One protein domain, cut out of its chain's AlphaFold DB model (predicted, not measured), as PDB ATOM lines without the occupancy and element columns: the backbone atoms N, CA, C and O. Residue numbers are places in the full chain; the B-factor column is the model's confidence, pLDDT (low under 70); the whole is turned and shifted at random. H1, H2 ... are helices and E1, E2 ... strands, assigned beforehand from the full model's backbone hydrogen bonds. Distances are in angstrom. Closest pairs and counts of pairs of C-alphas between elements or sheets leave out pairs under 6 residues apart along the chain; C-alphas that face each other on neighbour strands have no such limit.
ATOM      1  N   LYS A   4      91.087 -41.968  29.330       93.94
ATOM      2  CA  LYS A   4      89.897 -42.821  29.283       93.94
ATOM      3  C   LYS A   4      88.715 -42.117  29.919       93.94
ATOM      4  O   LYS A   4      88.843 -41.548  31.002       93.94
ATOM      5  N   ARG A   5      87.567 -42.200  29.246       94.06
ATOM      6  CA  ARG A   5      86.294 -41.615  29.673       94.06
ATOM      7  C   ARG A   5      85.374 -42.715  30.184       94.06
ATOM      8  O   ARG A   5      85.243 -43.758  29.543       94.06
ATOM      9  N   TYR A   6      84.764 -42.476  31.335       92.81
ATOM     10  CA  TYR A   6      83.845 -43.395  31.989       92.81
ATOM     11  C   TYR A   6      82.572 -42.652  32.354       92.81
ATOM     12  O   TYR A   6      82.616 -41.717  33.147       92.81
ATOM     13  N   ASN A   7      81.450 -43.089  31.796       92.88
ATOM     14  CA  ASN A   7      80.160 -42.470  32.066       92.88
ATOM     15  C   ASN A   7      79.482 -43.162  33.251       92.88
ATOM     16  O   ASN A   7      79.609 -44.381  33.408       92.88
ATOM     17  N   LEU A   8      78.727 -42.406  34.046       91.56
ATOM     18  CA  LEU A   8      77.730 -42.971  34.948       91.56
ATOM     19  C   LEU A   8      76.662 -43.676  34.110       91.56
ATOM     20  O   LEU A   8      76.006 -43.060  33.274       91.56
ATOM     21  N   GLY A   9      76.505 -44.979  34.327       90.81
ATOM     22  CA  GLY A   9      75.491 -45.792  33.677       90.81
ATOM     23  C   GLY A   9      74.565 -46.479  34.673       90.81
ATOM     24  O   GLY A   9      74.665 -46.330  35.894       90.81
ATOM     25  N   LYS A  10      73.663 -47.300  34.130       89.69
ATOM     26  CA  LYS A  10      72.701 -48.095  34.906       89.69
ATOM     27  C   LYS A  10      73.376 -48.944  35.989       89.69
ATOM     28  O   LYS A  10      72.854 -49.057  37.095       89.69
ATOM     29  N   SER A  11      74.541 -49.521  35.687       87.75
ATOM     30  CA  SER A  11      75.307 -50.338  36.634       87.75
ATOM     31  C   SER A  11      75.854 -49.521  37.804       87.75
ATOM     32  O   SER A  11      75.796 -49.994  38.934       87.75
ATOM     33  N   GLU A  12      76.332 -48.298  37.558       90.50
ATOM     34  CA  GLU A  12      76.795 -47.364  38.591       90.50
ATOM     35  C   GLU A  12      75.673 -46.970  39.539       90.50
ATOM     36  O   GLU A  12      75.821 -47.120  40.751       90.50
ATOM     37  N   VAL A  13      74.529 -46.556  38.998       90.81
ATOM     38  CA  VAL A  13      73.371 -46.191  39.822       90.81
ATOM     39  C   VAL A  13      72.852 -47.397  40.606       90.81
ATOM     40  O   VAL A  13      72.601 -47.294  41.803       90.81
ATOM     41  N   SER A  14      72.763 -48.568  39.968       88.12
ATOM     42  CA  SER A  14      72.339 -49.808  40.628       88.12
ATOM     43  C   SER A  14      73.288 -50.220  41.761       88.12
ATOM     44  O   SER A  14      72.835 -50.560  42.852       88.12
ATOM     45  N   GLY A  15      74.605 -50.155  41.537       88.06
ATOM     46  CA  GLY A  15      75.612 -50.467  42.552       88.06
ATOM     47  C   GLY A  15      75.561 -49.511  43.742       88.06
ATOM     48  O   GLY A  15      75.582 -49.955  44.888       88.06
ATOM     49  N   LEU A  16      75.434 -48.209  43.477       89.94
ATOM     50  CA  LEU A  16      75.270 -47.195  44.517       89.94
ATOM     51  C   LEU A  16      73.983 -47.427  45.324       89.94
ATOM     52  O   LEU A  16      73.988 -47.320  46.547       89.94
ATOM     53  N   GLY A  17      72.903 -47.839  44.658       89.38
ATOM     54  CA  GLY A  17      71.633 -48.162  45.300       89.38
ATOM     55  C   GLY A  17      71.707 -49.369  46.228       89.38
ATOM     56  O   GLY A  17      71.101 -49.363  47.294       89.38
ATOM     57  N   LYS A  18      72.515 -50.377  45.877       87.31
ATOM     58  CA  LYS A  18      72.790 -51.512  46.770       87.31
ATOM     59  C   LYS A  18      73.512 -51.067  48.048       87.31
ATOM     60  O   LYS A  18      73.180 -51.579  49.109       87.31
ATOM     61  N   LEU A  19      74.456 -50.122  47.966       87.69
ATOM     62  CA  LEU A  19      75.089 -49.546  49.164       87.69
ATOM     63  C   LEU A  19      74.070 -48.770  50.006       87.69
ATOM     64  O   LEU A  19      74.025 -48.946  51.219       87.69
ATOM     65  N   TYR A  20      73.231 -47.960  49.357       89.75
ATOM     66  CA  TYR A  20      72.205 -47.157  50.022       89.75
ATOM     67  C   TYR A  20      71.191 -48.008  50.803       89.75
ATOM     68  O   TYR A  20      70.973 -47.771  51.987       89.75
ATOM     69  N   VAL A  21      70.626 -49.050  50.181       87.44
ATOM     70  CA  VAL A  21      69.623 -49.939  50.812       87.44
ATOM     71  C   VAL A  21      70.188 -50.691  52.022       87.44
ATOM     72  O   VAL A  21      69.445 -51.047  52.931       87.44
ATOM     73  N   GLN A  22      71.500 -50.916  52.058       84.31
ATOM     74  CA  GLN A  22      72.193 -51.555  53.179       84.31
ATOM     75  C   GLN A  22      72.607 -50.556  54.278       84.31
ATOM     76  O   GLN A  22      73.440 -50.880  55.116       84.31
ATOM     77  N   GLY A  23      72.068 -49.332  54.264       81.44
ATOM     78  CA  GLY A  23      72.360 -48.296  55.260       81.44
ATOM     79  C   GLY A  23      73.625 -47.483  54.982       81.44
ATOM     80  O   GLY A  23      73.950 -46.581  55.747       81.44
ATOM     81  N   GLY A  24      74.329 -47.749  53.878       77.88
ATOM     82  CA  GLY A  24      75.478 -46.948  53.458       77.88
ATOM     83  C   GLY A  24      76.808 -47.266  54.144       77.88
ATOM     84  O   GLY A  24      77.799 -46.576  53.894       77.88
ATOM     85  N   ASP A  25      76.847 -48.311  54.968       79.94
ATOM     86  CA  ASP A  25      78.001 -48.660  55.792       79.94
ATOM     87  C   ASP A  25      79.191 -49.215  54.999       79.94
ATOM     88  O   ASP A  25      79.086 -49.567  53.826       79.94
ATOM     89  N   ALA A  26      80.348 -49.308  55.666       80.00
ATOM     90  CA  ALA A  26      81.579 -49.902  55.151       80.00
ATOM     91  C   ALA A  26      81.417 -51.414  54.908       80.00
ATOM     92  O   ALA A  26      81.859 -52.246  55.704       80.00
ATOM     93  N   LEU A  27      80.804 -51.778  53.787       79.62
ATOM     94  CA  LEU A  27      80.430 -53.148  53.463       79.62
ATOM     95  C   LEU A  27      81.521 -53.838  52.645       79.62
ATOM     96  O   LEU A  27      82.093 -53.279  51.703       79.62
ATOM     97  N   ALA A  28      81.823 -55.087  52.993       76.38
ATOM     98  CA  ALA A  28      82.668 -55.945  52.181       76.38
ATOM     99  C   ALA A  28      81.895 -56.440  50.960       76.38
ATOM    100  O   ALA A  28      80.677 -56.591  50.961       76.38
ATOM    101  N   ARG A  29      82.628 -56.786  49.903       71.38
ATOM    102  CA  ARG A  29      82.032 -57.260  48.651       71.38
ATOM    103  C   ARG A  29      81.036 -58.418  48.824       71.38
ATOM    104  O   ARG A  29      80.029 -58.449  48.121       71.38
ATOM    105  N   SER A  30      81.334 -59.370  49.708       72.31
ATOM    106  CA  SER A  30      80.461 -60.517  49.992       72.31
ATOM    107  C   SER A  30      79.140 -60.111  50.644       72.31
ATOM    108  O   SER A  30      78.143 -60.792  50.447       72.31
ATOM    109  N   GLU A  31      79.129 -58.999  51.379       74.06
ATOM    110  CA  GLU A  31      77.957 -58.480  52.095       74.06
ATOM    111  C   GLU A  31      76.983 -57.769  51.137       74.06
ATOM    112  O   GLU A  31      75.784 -57.742  51.376       74.06
ATOM    113  N   ILE A  32      77.481 -57.264  50.002       71.31
ATOM    114  CA  ILE A  32      76.695 -56.508  49.010       71.31
ATOM    115  C   ILE A  32      76.166 -57.425  47.881       71.31
ATOM    116  O   ILE A  32      75.470 -56.981  46.969       71.31
ATOM    117  N   GLY A  33      76.502 -58.723  47.906       66.69
ATOM    118  CA  GLY A  33      76.033 -59.699  46.912       66.69
ATOM    119  C   GLY A  33      76.534 -59.437  45.485       66.69
ATOM    120  O   GLY A  33      75.825 -59.716  44.520       66.69
ATOM    121  N   LEU A  34      77.736 -58.863  45.334       64.00
ATOM    122  CA  LEU A  34      78.250 -58.405  44.039       64.00
ATOM    123  C   LEU A  34      79.140 -59.416  43.313       64.00
ATOM    124  O   LEU A  34      80.102 -59.982  43.856       64.00
ATOM    125  N   THR A  35      78.900 -59.528  42.013       65.75
ATOM    126  CA  THR A  35      79.752 -60.227  41.052       65.75
ATOM    127  C   THR A  35      81.083 -59.480  40.822       65.75
ATOM    128  O   THR A  35      81.224 -58.295  41.120       65.75
ATOM    129  N   ASN A  36      82.112 -60.176  40.309       61.97
ATOM    130  CA  ASN A  36      83.443 -59.591  40.027       61.97
ATOM    131  C   ASN A  36      83.389 -58.301  39.171       61.97
ATOM    132  O   ASN A  36      84.095 -57.352  39.515       61.97
ATOM    133  N   PRO A  37      82.575 -58.226  38.096       62.12
ATOM    134  CA  PRO A  37      82.470 -57.024  37.264       62.12
ATOM    135  C   PRO A  37      81.892 -55.811  38.002       62.12
ATOM    136  O   PRO A  37      82.306 -54.683  37.746       62.12
ATOM    137  N   GLU A  38      80.975 -56.032  38.945       65.12
ATOM    138  CA  GLU A  38      80.321 -54.959  39.701       65.12
ATOM    139  C   GLU A  38      81.269 -54.298  40.709       65.12
ATOM    140  O   GLU A  38      81.087 -53.144  41.064       65.12
ATOM    141  N   TYR A  39      82.350 -54.959  41.127       67.56
ATOM    142  CA  TYR A  39      83.316 -54.332  42.033       67.56
ATOM    143  C   TYR A  39      84.073 -53.159  41.381       67.56
ATOM    144  O   TYR A  39      84.442 -52.196  42.054       67.56
ATOM    145  N   ALA A  40      84.276 -53.200  40.058       77.69
ATOM    146  CA  ALA A  40      84.874 -52.085  39.324       77.69
ATOM    147  C   ALA A  40      83.977 -50.835  39.337       77.69
ATOM    148  O   ALA A  40      84.481 -49.721  39.216       77.69
ATOM    149  N   VAL A  41      82.667 -51.014  39.532       85.44
ATOM    150  CA  VAL A  41      81.684 -49.930  39.603       85.44
ATOM    151  C   VAL A  41      81.948 -49.025  40.805       85.44
ATOM    152  O   VAL A  41      81.877 -47.808  40.669       85.44
ATOM    153  N   PHE A  42      82.334 -49.573  41.959       86.38
ATOM    154  CA  PHE A  42      82.614 -48.756  43.144       86.38
ATOM    155  C   PHE A  42      83.856 -47.885  43.002       86.38
ATOM    156  O   PHE A  42      83.842 -46.724  43.405       86.38
ATOM    157  N   ALA A  43      84.898 -48.401  42.347       86.31
ATOM    158  CA  ALA A  43      86.057 -47.586  41.998       86.31
ATOM    159  C   ALA A  43      85.671 -46.417  41.081       86.31
ATOM    160  O   ALA A  43      86.185 -45.318  41.258       86.31
ATOM    161  N   ARG A  44      84.724 -46.631  40.154       90.44
ATOM    162  CA  ARG A  44      84.185 -45.553  39.317       90.44
ATOM    163  C   ARG A  44      83.360 -44.561  40.127       90.44
ATOM    164  O   ARG A  44      83.594 -43.368  40.015       90.44
ATOM    165  N   LEU A  45      82.451 -45.034  40.980       93.25
ATOM    166  CA  LEU A  45      81.639 -44.185  41.862       93.25
ATOM    167  C   LEU A  45      82.496 -43.311  42.791       93.25
ATOM    168  O   LEU A  45      82.099 -42.191  43.106       93.25
ATOM    169  N   ALA A  46      83.687 -43.783  43.171       93.75
ATOM    170  CA  ALA A  46      84.659 -42.994  43.921       93.75
ATOM    171  C   ALA A  46      85.171 -41.773  43.153       93.75
ATOM    172  O   ALA A  46      85.376 -40.723  43.754       93.75
ATOM    173  N   TRP A  47      85.339 -41.875  41.831       94.56
ATOM    174  CA  TRP A  47      85.743 -40.734  41.008       94.56
ATOM    175  C   TRP A  47      84.697 -39.619  41.015       94.56
ATOM    176  O   TRP A  47      85.045 -38.444  41.027       94.56
ATOM    177  N   PHE A  48      83.416 -39.978  41.079       94.69
ATOM    178  CA  PHE A  48      82.317 -39.020  41.208       94.69
ATOM    179  C   PHE A  48      82.092 -38.559  42.660       94.69
ATOM    180  O   PHE A  48      81.178 -37.783  42.921       94.69
ATOM    181  N   GLY A  49      82.884 -39.056  43.618       94.62
ATOM    182  CA  GLY A  49      82.720 -38.767  45.043       94.62
ATOM    183  C   GLY A  49      81.467 -39.380  45.674       94.62
ATOM    184  O   GLY A  49      81.089 -38.969  46.767       94.62
ATOM    185  N   LEU A  50      80.818 -40.345  45.012       95.62
ATOM    186  CA  LEU A  50      79.542 -40.942  45.437       95.62
ATOM    187  C   LEU A  50      79.724 -42.148  46.369       95.62
ATOM    188  O   LEU A  50      78.847 -42.465  47.168       95.62
ATOM    189  N   ALA A  51      80.870 -42.816  46.280       94.56
ATOM    190  CA  ALA A  51      81.253 -43.907  47.167       94.56
ATOM    191  C   ALA A  51      82.680 -43.696  47.670       94.56
ATOM    192  O   ALA A  51      83.496 -43.052  47.009       94.56
ATOM    193  N   ARG A  52      83.007 -44.263  48.829       93.44
ATOM    194  CA  ARG A  52      84.350 -44.192  49.406       93.44
ATOM    195  C   ARG A  52      84.881 -45.586  49.681       93.44
ATOM    196  O   ARG A  52      84.166 -46.458  50.166       93.44
ATOM    197  N   ARG A  53      86.160 -45.786  49.363       90.50
ATOM    198  CA  ARG A  53      86.880 -46.996  49.743       90.50
ATOM    199  C   ARG A  53      87.337 -46.867  51.187       90.50
ATOM    200  O   ARG A  53      88.043 -45.925  51.524       90.50
ATOM    201  N   GLU A  54      86.967 -47.847  51.988       89.19
ATOM    202  CA  GLU A  54      87.337 -47.971  53.391       89.19
ATOM    203  C   GLU A  54      88.463 -49.005  53.555       89.19
ATOM    204  O   GLU A  54      88.866 -49.704  52.608       89.19
ATOM    205  N   GLU A  55      88.970 -49.134  54.780       84.88
ATOM    206  CA  GLU A  55      89.919 -50.187  55.133       84.88
ATOM    207  C   GLU A  55      89.359 -51.593  54.843       84.88
ATOM    208  O   GLU A  55      88.154 -51.825  54.740       84.88
ATOM    209  N   GLY A  56      90.251 -52.568  54.642       80.44
ATOM    210  CA  GLY A  56      89.837 -53.962  54.439       80.44
ATOM    211  C   GLY A  56      89.096 -54.244  53.123       80.44
ATOM    212  O   GLY A  56      88.431 -55.269  53.016       80.44
ATOM    213  N   LYS A  57      89.231 -53.380  52.099       81.12
ATOM    214  CA  LYS A  57      88.519 -53.488  50.799       81.12
ATOM    215  C   LYS A  57      86.994 -53.348  50.934       81.12
ATOM    216  O   LYS A  57      86.247 -53.950  50.159       81.12
ATOM    217  N   ARG A  58      86.554 -52.561  51.912       87.88
ATOM    218  CA  ARG A  58      85.149 -52.220  52.123       87.88
ATOM    219  C   ARG A  58      84.784 -50.933  51.390       87.88
ATOM    220  O   ARG A  58      85.666 -50.163  51.005       87.88
ATOM    221  N   TRP A  59      83.494 -50.737  51.165       90.69
ATOM    222  CA  TRP A  59      82.954 -49.569  50.480       90.69
ATOM    223  C   TRP A  59      81.777 -49.013  51.252       90.69
ATOM    224  O   TRP A  59      80.936 -49.786  51.691       90.69
ATOM    225  N   SER A  60      81.728 -47.695  51.377       91.88
ATOM    226  CA  SER A  60      80.621 -46.947  51.966       91.88
ATOM    227  C   SER A  60      80.041 -45.984  50.934       91.88
ATOM    228  O   SER A  60      80.716 -45.589  49.972       91.88
ATOM    229  N   ILE A  61      78.777 -45.607  51.117       93.62
ATOM    230  CA  ILE A  61      78.185 -44.498  50.365       93.62
ATOM    231  C   ILE A  61      78.602 -43.176  51.021       93.62
ATOM    232  O   ILE A  61      78.710 -43.082  52.242       93.62
ATOM    233  N   THR A  62      78.863 -42.140  50.227       95.62
ATOM    234  CA  THR A  62      79.100 -40.794  50.772       95.62
ATOM    235  C   THR A  62      77.781 -40.038  50.922       95.62
ATOM    236  O   THR A  62      76.769 -40.422  50.335       95.62
ATOM    237  N   GLN A  63      77.789 -38.903  51.629       94.31
ATOM    238  CA  GLN A  63      76.616 -38.022  51.661       94.31
ATOM    239  C   GLN A  63      76.220 -37.547  50.253       94.31
ATOM    240  O   GLN A  63      75.043 -37.551  49.915       94.31
ATOM    241  N   ALA A  64      77.199 -37.232  49.397       95.56
ATOM    242  CA  ALA A  64      76.936 -36.901  47.998       95.56
ATOM    243  C   ALA A  64      76.316 -38.084  47.233       95.56
ATOM    244  O   ALA A  64      75.439 -37.883  46.399       95.56
ATOM    245  N   GLY A  65      76.727 -39.320  47.536       95.56
ATOM    246  CA  GLY A  65      76.108 -40.541  47.019       95.56
ATOM    247  C   GLY A  65      74.633 -40.665  47.390       95.56
ATOM    248  O   GLY A  65      73.807 -40.920  46.515       95.56
ATOM    249  N   ILE A  66      74.312 -40.434  48.664       94.50
ATOM    250  CA  ILE A  66      72.936 -40.419  49.183       94.50
ATOM    251  C   ILE A  66      72.123 -39.337  48.471       94.50
ATOM    252  O   ILE A  66      71.107 -39.630  47.845       94.50
ATOM    253  N   ASP A  67      72.612 -38.098  48.487       94.88
ATOM    254  CA  ASP A  67      71.916 -36.962  47.888       94.88
ATOM    255  C   ASP A  67      71.711 -37.147  46.374       94.88
ATOM    256  O   ASP A  67      70.711 -36.689  45.819       94.88
ATOM    257  N   PHE A  68      72.636 -37.821  45.686       95.25
ATOM    258  CA  PHE A  68      72.510 -38.129  44.263       95.25
ATOM    259  C   PHE A  68      71.446 -39.197  43.993       95.25
ATOM    260  O   PHE A  68      70.623 -39.010  43.091       95.25
ATOM    261  N   ILE A  69      71.432 -40.289  44.769       92.38
ATOM    262  CA  ILE A  69      70.412 -41.347  44.657       92.38
ATOM    263  C   ILE A  69      69.020 -40.816  44.949       92.38
ATOM    264  O   ILE A  69      68.084 -41.118  44.214       92.38
ATOM    265  N   GLU A  70      68.892 -39.967  45.960       92.69
ATOM    266  CA  GLU A  70      67.622 -39.343  46.315       92.69
ATOM    267  C   GLU A  70      67.238 -38.183  45.375       92.69
ATOM    268  O   GLU A  70      66.215 -37.527  45.567       92.69
ATOM    269  N   GLY A  71      68.053 -37.900  44.350       92.06
ATOM    270  CA  GLY A  71      67.775 -36.886  43.330       92.06
ATOM    271  C   GLY A  71      67.912 -35.434  43.806       92.06
ATOM    272  O   GLY A  71      67.490 -34.515  43.094       92.06
ATOM    273  N   ARG A  72      68.510 -35.215  44.982       93.62
ATOM    274  CA  ARG A  72      68.725 -33.898  45.601       93.62
ATOM    275  C   ARG A  72      69.836 -33.110  44.910       93.62
ATOM    276  O   ARG A  72      69.727 -31.891  44.790       93.62
ATOM    277  N   ILE A  73      70.871 -33.790  44.416       95.81
ATOM    278  CA  ILE A  73      71.967 -33.171  43.655       95.81
ATOM    279  C   ILE A  73      72.056 -33.721  42.231       95.81
ATOM    280  O   ILE A  73      71.459 -34.740  41.885       95.81
ATOM    281  N   ARG A  74      72.826 -33.020  41.397       96.12
ATOM    282  CA  ARG A  74      73.250 -33.494  40.080       96.12
ATOM    283  C   ARG A  74      74.764 -33.612  40.048       96.12
ATOM    284  O   ARG A  74      75.441 -32.806  40.683       96.12
ATOM    285  N   VAL A  75      75.281 -34.563  39.281       95.19
ATOM    286  CA  VAL A  75      76.728 -34.757  39.101       95.19
ATOM    287  C   VAL A  75      77.086 -34.846  37.620       95.19
ATOM    288  O   VAL A  75      76.226 -35.227  36.823       95.19
ATOM    289  N   PRO A  76      78.324 -34.498  37.226       96.56
ATOM    290  CA  PRO A  76      78.769 -34.670  35.849       96.56
ATOM    291  C   PRO A  76      78.677 -36.133  35.414       96.56
ATOM    292  O   PRO A  76      79.050 -37.034  36.166       96.56
ATOM    293  N   LEU A  77      78.197 -36.361  34.193       95.50
ATOM    294  CA  LEU A  77      78.001 -37.699  33.639       95.50
ATOM    295  C   LEU A  77      79.316 -38.472  33.469       95.50
ATOM    296  O   LEU A  77      79.309 -39.697  33.570       95.50
ATOM    297  N   THR A  78      80.433 -37.785  33.212       96.44
ATOM    298  CA  THR A  78      81.669 -38.415  32.733       96.44
ATOM    299  C   THR A  78      82.847 -38.147  33.661       96.44
ATOM    300  O   THR A  78      83.176 -37.001  33.951       96.44
ATOM    301  N   ALA A  79      83.550 -39.207  34.057       95.75
ATOM    302  CA  ALA A  79      84.872 -39.132  34.667       95.75
ATOM    303  C   ALA A  79      85.958 -39.359  33.610       95.75
ATOM    304  O   ALA A  79      85.932 -40.351  32.872       95.75
ATOM    305  N   VAL A  80      86.932 -38.455  33.556       96.25
ATOM    306  CA  VAL A  80      88.120 -38.565  32.705       96.25
ATOM    307  C   VAL A  80      89.286 -39.020  33.564       96.25
ATOM    308  O   VAL A  80      89.550 -38.453  34.624       96.25
ATOM    309  N   THR A  81      89.997 -40.048  33.109       94.56
ATOM    310  CA  THR A  81      91.134 -40.618  33.835       94.56
ATOM    311  C   THR A  81      92.373 -40.721  32.963       94.56
ATOM    312  O   THR A  81      92.273 -40.974  31.759       94.56
ATOM    313  N   VAL A  82      93.539 -40.587  33.589       94.69
ATOM    314  CA  VAL A  82      94.856 -40.843  32.997       94.69
ATOM    315  C   VAL A  82      95.582 -41.805  33.923       94.69
ATOM    316  O   VAL A  82      95.596 -41.605  35.129       94.69
ATOM    317  N   ASP A  83      96.096 -42.911  33.383       90.75
ATOM    318  CA  ASP A  83      96.802 -43.942  34.161       90.75
ATOM    319  C   ASP A  83      96.030 -44.450  35.402       90.75
ATOM    320  O   ASP A  83      96.608 -44.892  36.389       90.75
ATOM    321  N   ARG A  84      94.688 -44.490  35.289       85.69
ATOM    322  CA  ARG A  84      93.705 -44.879  36.330       85.69
ATOM    323  C   ARG A  84      93.515 -43.866  37.461       85.69
ATOM    324  O   ARG A  84      92.806 -44.172  38.420       85.69
ATOM    325  N   GLU A  85      94.064 -42.670  37.321       89.94
ATOM    326  CA  GLU A  85      93.823 -41.547  38.220       89.94
ATOM    327  C   GLU A  85      92.791 -40.598  37.615       89.94
ATOM    328  O   GLU A  85      92.773 -40.369  36.405       89.94
ATOM    329  N   LEU A  86      91.899 -40.076  38.456       93.38
ATOM    330  CA  LEU A  86      90.907 -39.088  38.046       93.38
ATOM    331  C   LEU A  86      91.604 -37.765  37.735       93.38
ATOM    332  O   LEU A  86      92.307 -37.234  38.589       93.38
ATOM    333  N   VAL A  87      91.355 -37.218  36.546       96.44
ATOM    334  CA  VAL A  87      91.877 -35.902  36.149       96.44
ATOM    335  C   VAL A  87      90.784 -34.842  36.051       96.44
ATOM    336  O   VAL A  87      91.031 -33.690  36.394       96.44
ATOM    337  N   ALA A  88      89.574 -35.214  35.622       95.88
ATOM    338  CA  ALA A  88      88.465 -34.277  35.472       95.88
ATOM    339  C   ALA A  88      87.100 -34.972  35.550       95.88
ATOM    340  O   ALA A  88      86.967 -36.161  35.252       95.88
ATOM    341  N   LEU A  89      86.084 -34.189  35.912       96.31
ATOM    342  CA  LEU A  89      84.674 -34.528  35.745       96.31
ATOM    343  C   LEU A  89      84.083 -33.601  34.679       96.31
ATOM    344  O   LEU A  89      84.240 -32.384  34.760       96.31
ATOM    345  N   GLU A  90      83.423 -34.176  33.680       95.56
ATOM    346  CA  GLU A  90      82.948 -33.477  32.485       95.56
ATOM    347  C   GLU A  90      81.551 -33.961  32.063       95.56
ATOM    348  O   GLU A  90      81.031 -34.967  32.552       95.56
ATOM    349  N   GLY A  91      80.962 -33.260  31.094       93.25
ATOM    350  CA  GLY A  91      79.672 -33.606  30.503       93.25
ATOM    351  C   GLY A  91      78.490 -32.926  31.185       93.25
ATOM    352  O   GLY A  91      78.641 -31.998  31.979       93.25
ATOM    353  N   GLU A  92      77.290 -33.372  30.822       95.31
ATOM    354  CA  GLU A  92      76.055 -32.846  31.393       95.31
ATOM    355  C   GLU A  92      75.868 -33.278  32.852       95.31
ATOM    356  O   GLU A  92      76.380 -34.309  33.294       95.31
ATOM    357  N   LEU A  93      75.125 -32.468  33.605       96.00
ATOM    358  CA  LEU A  93      74.770 -32.769  34.984       96.00
ATOM    359  C   LEU A  93      73.517 -33.644  35.015       96.00
ATOM    360  O   LEU A  93      72.438 -33.182  34.642       96.00
ATOM    361  N   VAL A  94      73.653 -34.860  35.533       94.25
ATOM    362  CA  VAL A  94      72.576 -35.857  35.608       94.25
ATOM    363  C   VAL A  94      72.134 -36.105  37.046       94.25
ATOM    364  O   VAL A  94      72.900 -35.879  37.984       94.25
ATOM    365  N   ARG A  95      70.898 -36.576  37.227       93.75
ATOM    366  CA  ARG A  95      70.386 -37.211  38.453       93.75
ATOM    367  C   ARG A  95      70.422 -38.732  38.314       93.75
ATOM    368  O   ARG A  95      70.452 -39.255  37.202       93.75
ATOM    369  N   ALA A  96      70.320 -39.455  39.430       91.50
ATOM    370  CA  ALA A  96      70.239 -40.918  39.406       91.50
ATOM    371  C   ALA A  96      69.093 -41.437  38.510       91.50
ATOM    372  O   ALA A  96      69.306 -42.348  37.711       91.50
ATOM    373  N   GLY A  97      67.914 -40.805  38.581       86.81
ATOM    374  CA  GLY A  97      66.753 -41.160  37.753       86.81
ATOM    375  C   GLY A  97      66.917 -40.864  36.256       86.81
ATOM    376  O   GLY A  97      66.323 -41.561  35.439       86.81
ATOM    377  N   ASP A  98      67.763 -39.896  35.880       88.00
ATOM    378  CA  ASP A  98      68.057 -39.604  34.467       88.00
ATOM    379  C   ASP A  98      68.905 -40.729  33.845       88.00
ATOM    380  O   ASP A  98      68.745 -41.076  32.676       88.00
ATOM    381  N   VAL A  99      69.793 -41.327  34.649       85.94
ATOM    382  CA  VAL A  99      70.718 -42.396  34.237       85.94
ATOM    383  C   VAL A  99      70.063 -43.779  34.294       85.94
ATOM    384  O   VAL A  99      70.391 -44.662  33.498       85.94
ATOM    385  N   ASN A 100      69.143 -43.998  35.234       82.81
ATOM    386  CA  ASN A 100      68.432 -45.262  35.383       82.81
ATOM    387  C   ASN A 100      66.944 -45.014  35.664       82.81
ATOM    388  O   ASN A 100      66.528 -44.944  36.816       82.81
TER     389      ASN A 100
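AT A GLANCE: This is residues 4 to 100 of the 110 residues of an uncharacterized protein of Streptomyces sp. 61 (UniProt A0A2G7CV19). Two helices, H1 and H2, set nearly square to each other, make the core; the small hairpin of E2 and E3 covers them on one side, and on another side the antiparallel sheet E1 E4 E5, its long strands E4 and E5 bending, makes a wall grazed by the last residues of H2. The short helix H3 packs on H1, and residues 22 to 35 make a long loop from H1 to H2. The printed part has 97 residues, with four named helices and five named strands in the order E1 H1 H2 E2 E3 H3 E4 E5 H4, of mixed class. It is compact, with a radius of gyration of the C-alphas of 12.4 A and spans of 33 by 32 by 20 A.

IN THESE COORDINATES: Find C-alpha 4 at (89.897, -42.821, 29.283), where E1, residues 4 to 7, begins. H1, residues 10 to 21, is 16.3 A long, and H2, residues 36 to 47, is 19.0 A long, ending at C-alpha 47 at (85.743, -40.734, 41.008). Next come E2, residues 51 to 53, E3, residues 59 to 61, and H3, residues 63 to 69. E4, residues 75 to 82, is 20.1 A long and bends by 55 degrees at residue 78; E5, residues 85 to 94, is 22.2 A long and bends by 76 degrees at residue 91. H4, residues 96 to 99, ends at C-alpha 99 at (70.718, -42.396, 34.237).

HOW THE PARTS SIT: Start at H1, the hub. With residues 11 to 16 alone it touches H2, about perpendicular at 85 degrees; the closest C-alphas, of Glu 12 and Val 41, are 5.6 A apart. H1 touches H3 at a steep tilt of 59 degrees, opposite ways, closest at C-alphas 20 and 66, 6.8 A. With residues 10 to 13 alone H1 only just touches H4, with 3 pairs of C-alphas within 8 A, closest at C-alphas 10 and 99, 6.1 A. In the hairpin E2 and E3, N 52 and O 60 are 2.9 A apart, within hydrogen-bond range; its closest C-alphas to H2 are Ala 51 and Leu 45, 5.3 A. H2 only grazes the other sheet, with residues 44 to 47. There inner strand E4 is antiparallel to E1, with N 6 and O 79 at 2.9 A, and forms a hairpin with E5, with N 90 and O 78 at 2.8 A. Every O i to N i+4 pair is within range in H1 and H3, but 3 of 8 in H2, where 8 of 9 O i to N i+3 pairs are; H4 is too short for an O i to N i+4 pair.

THE WHOLE: The C-alphas farthest apart, of Gly 56 and Glu 92, are 34.2 A apart. The printed part has no cut, and the link from H1 to H2 is long. Look for low confidence at residues 33 to 39, which are under 70; the mean pLDDT of the printed part is 88.0.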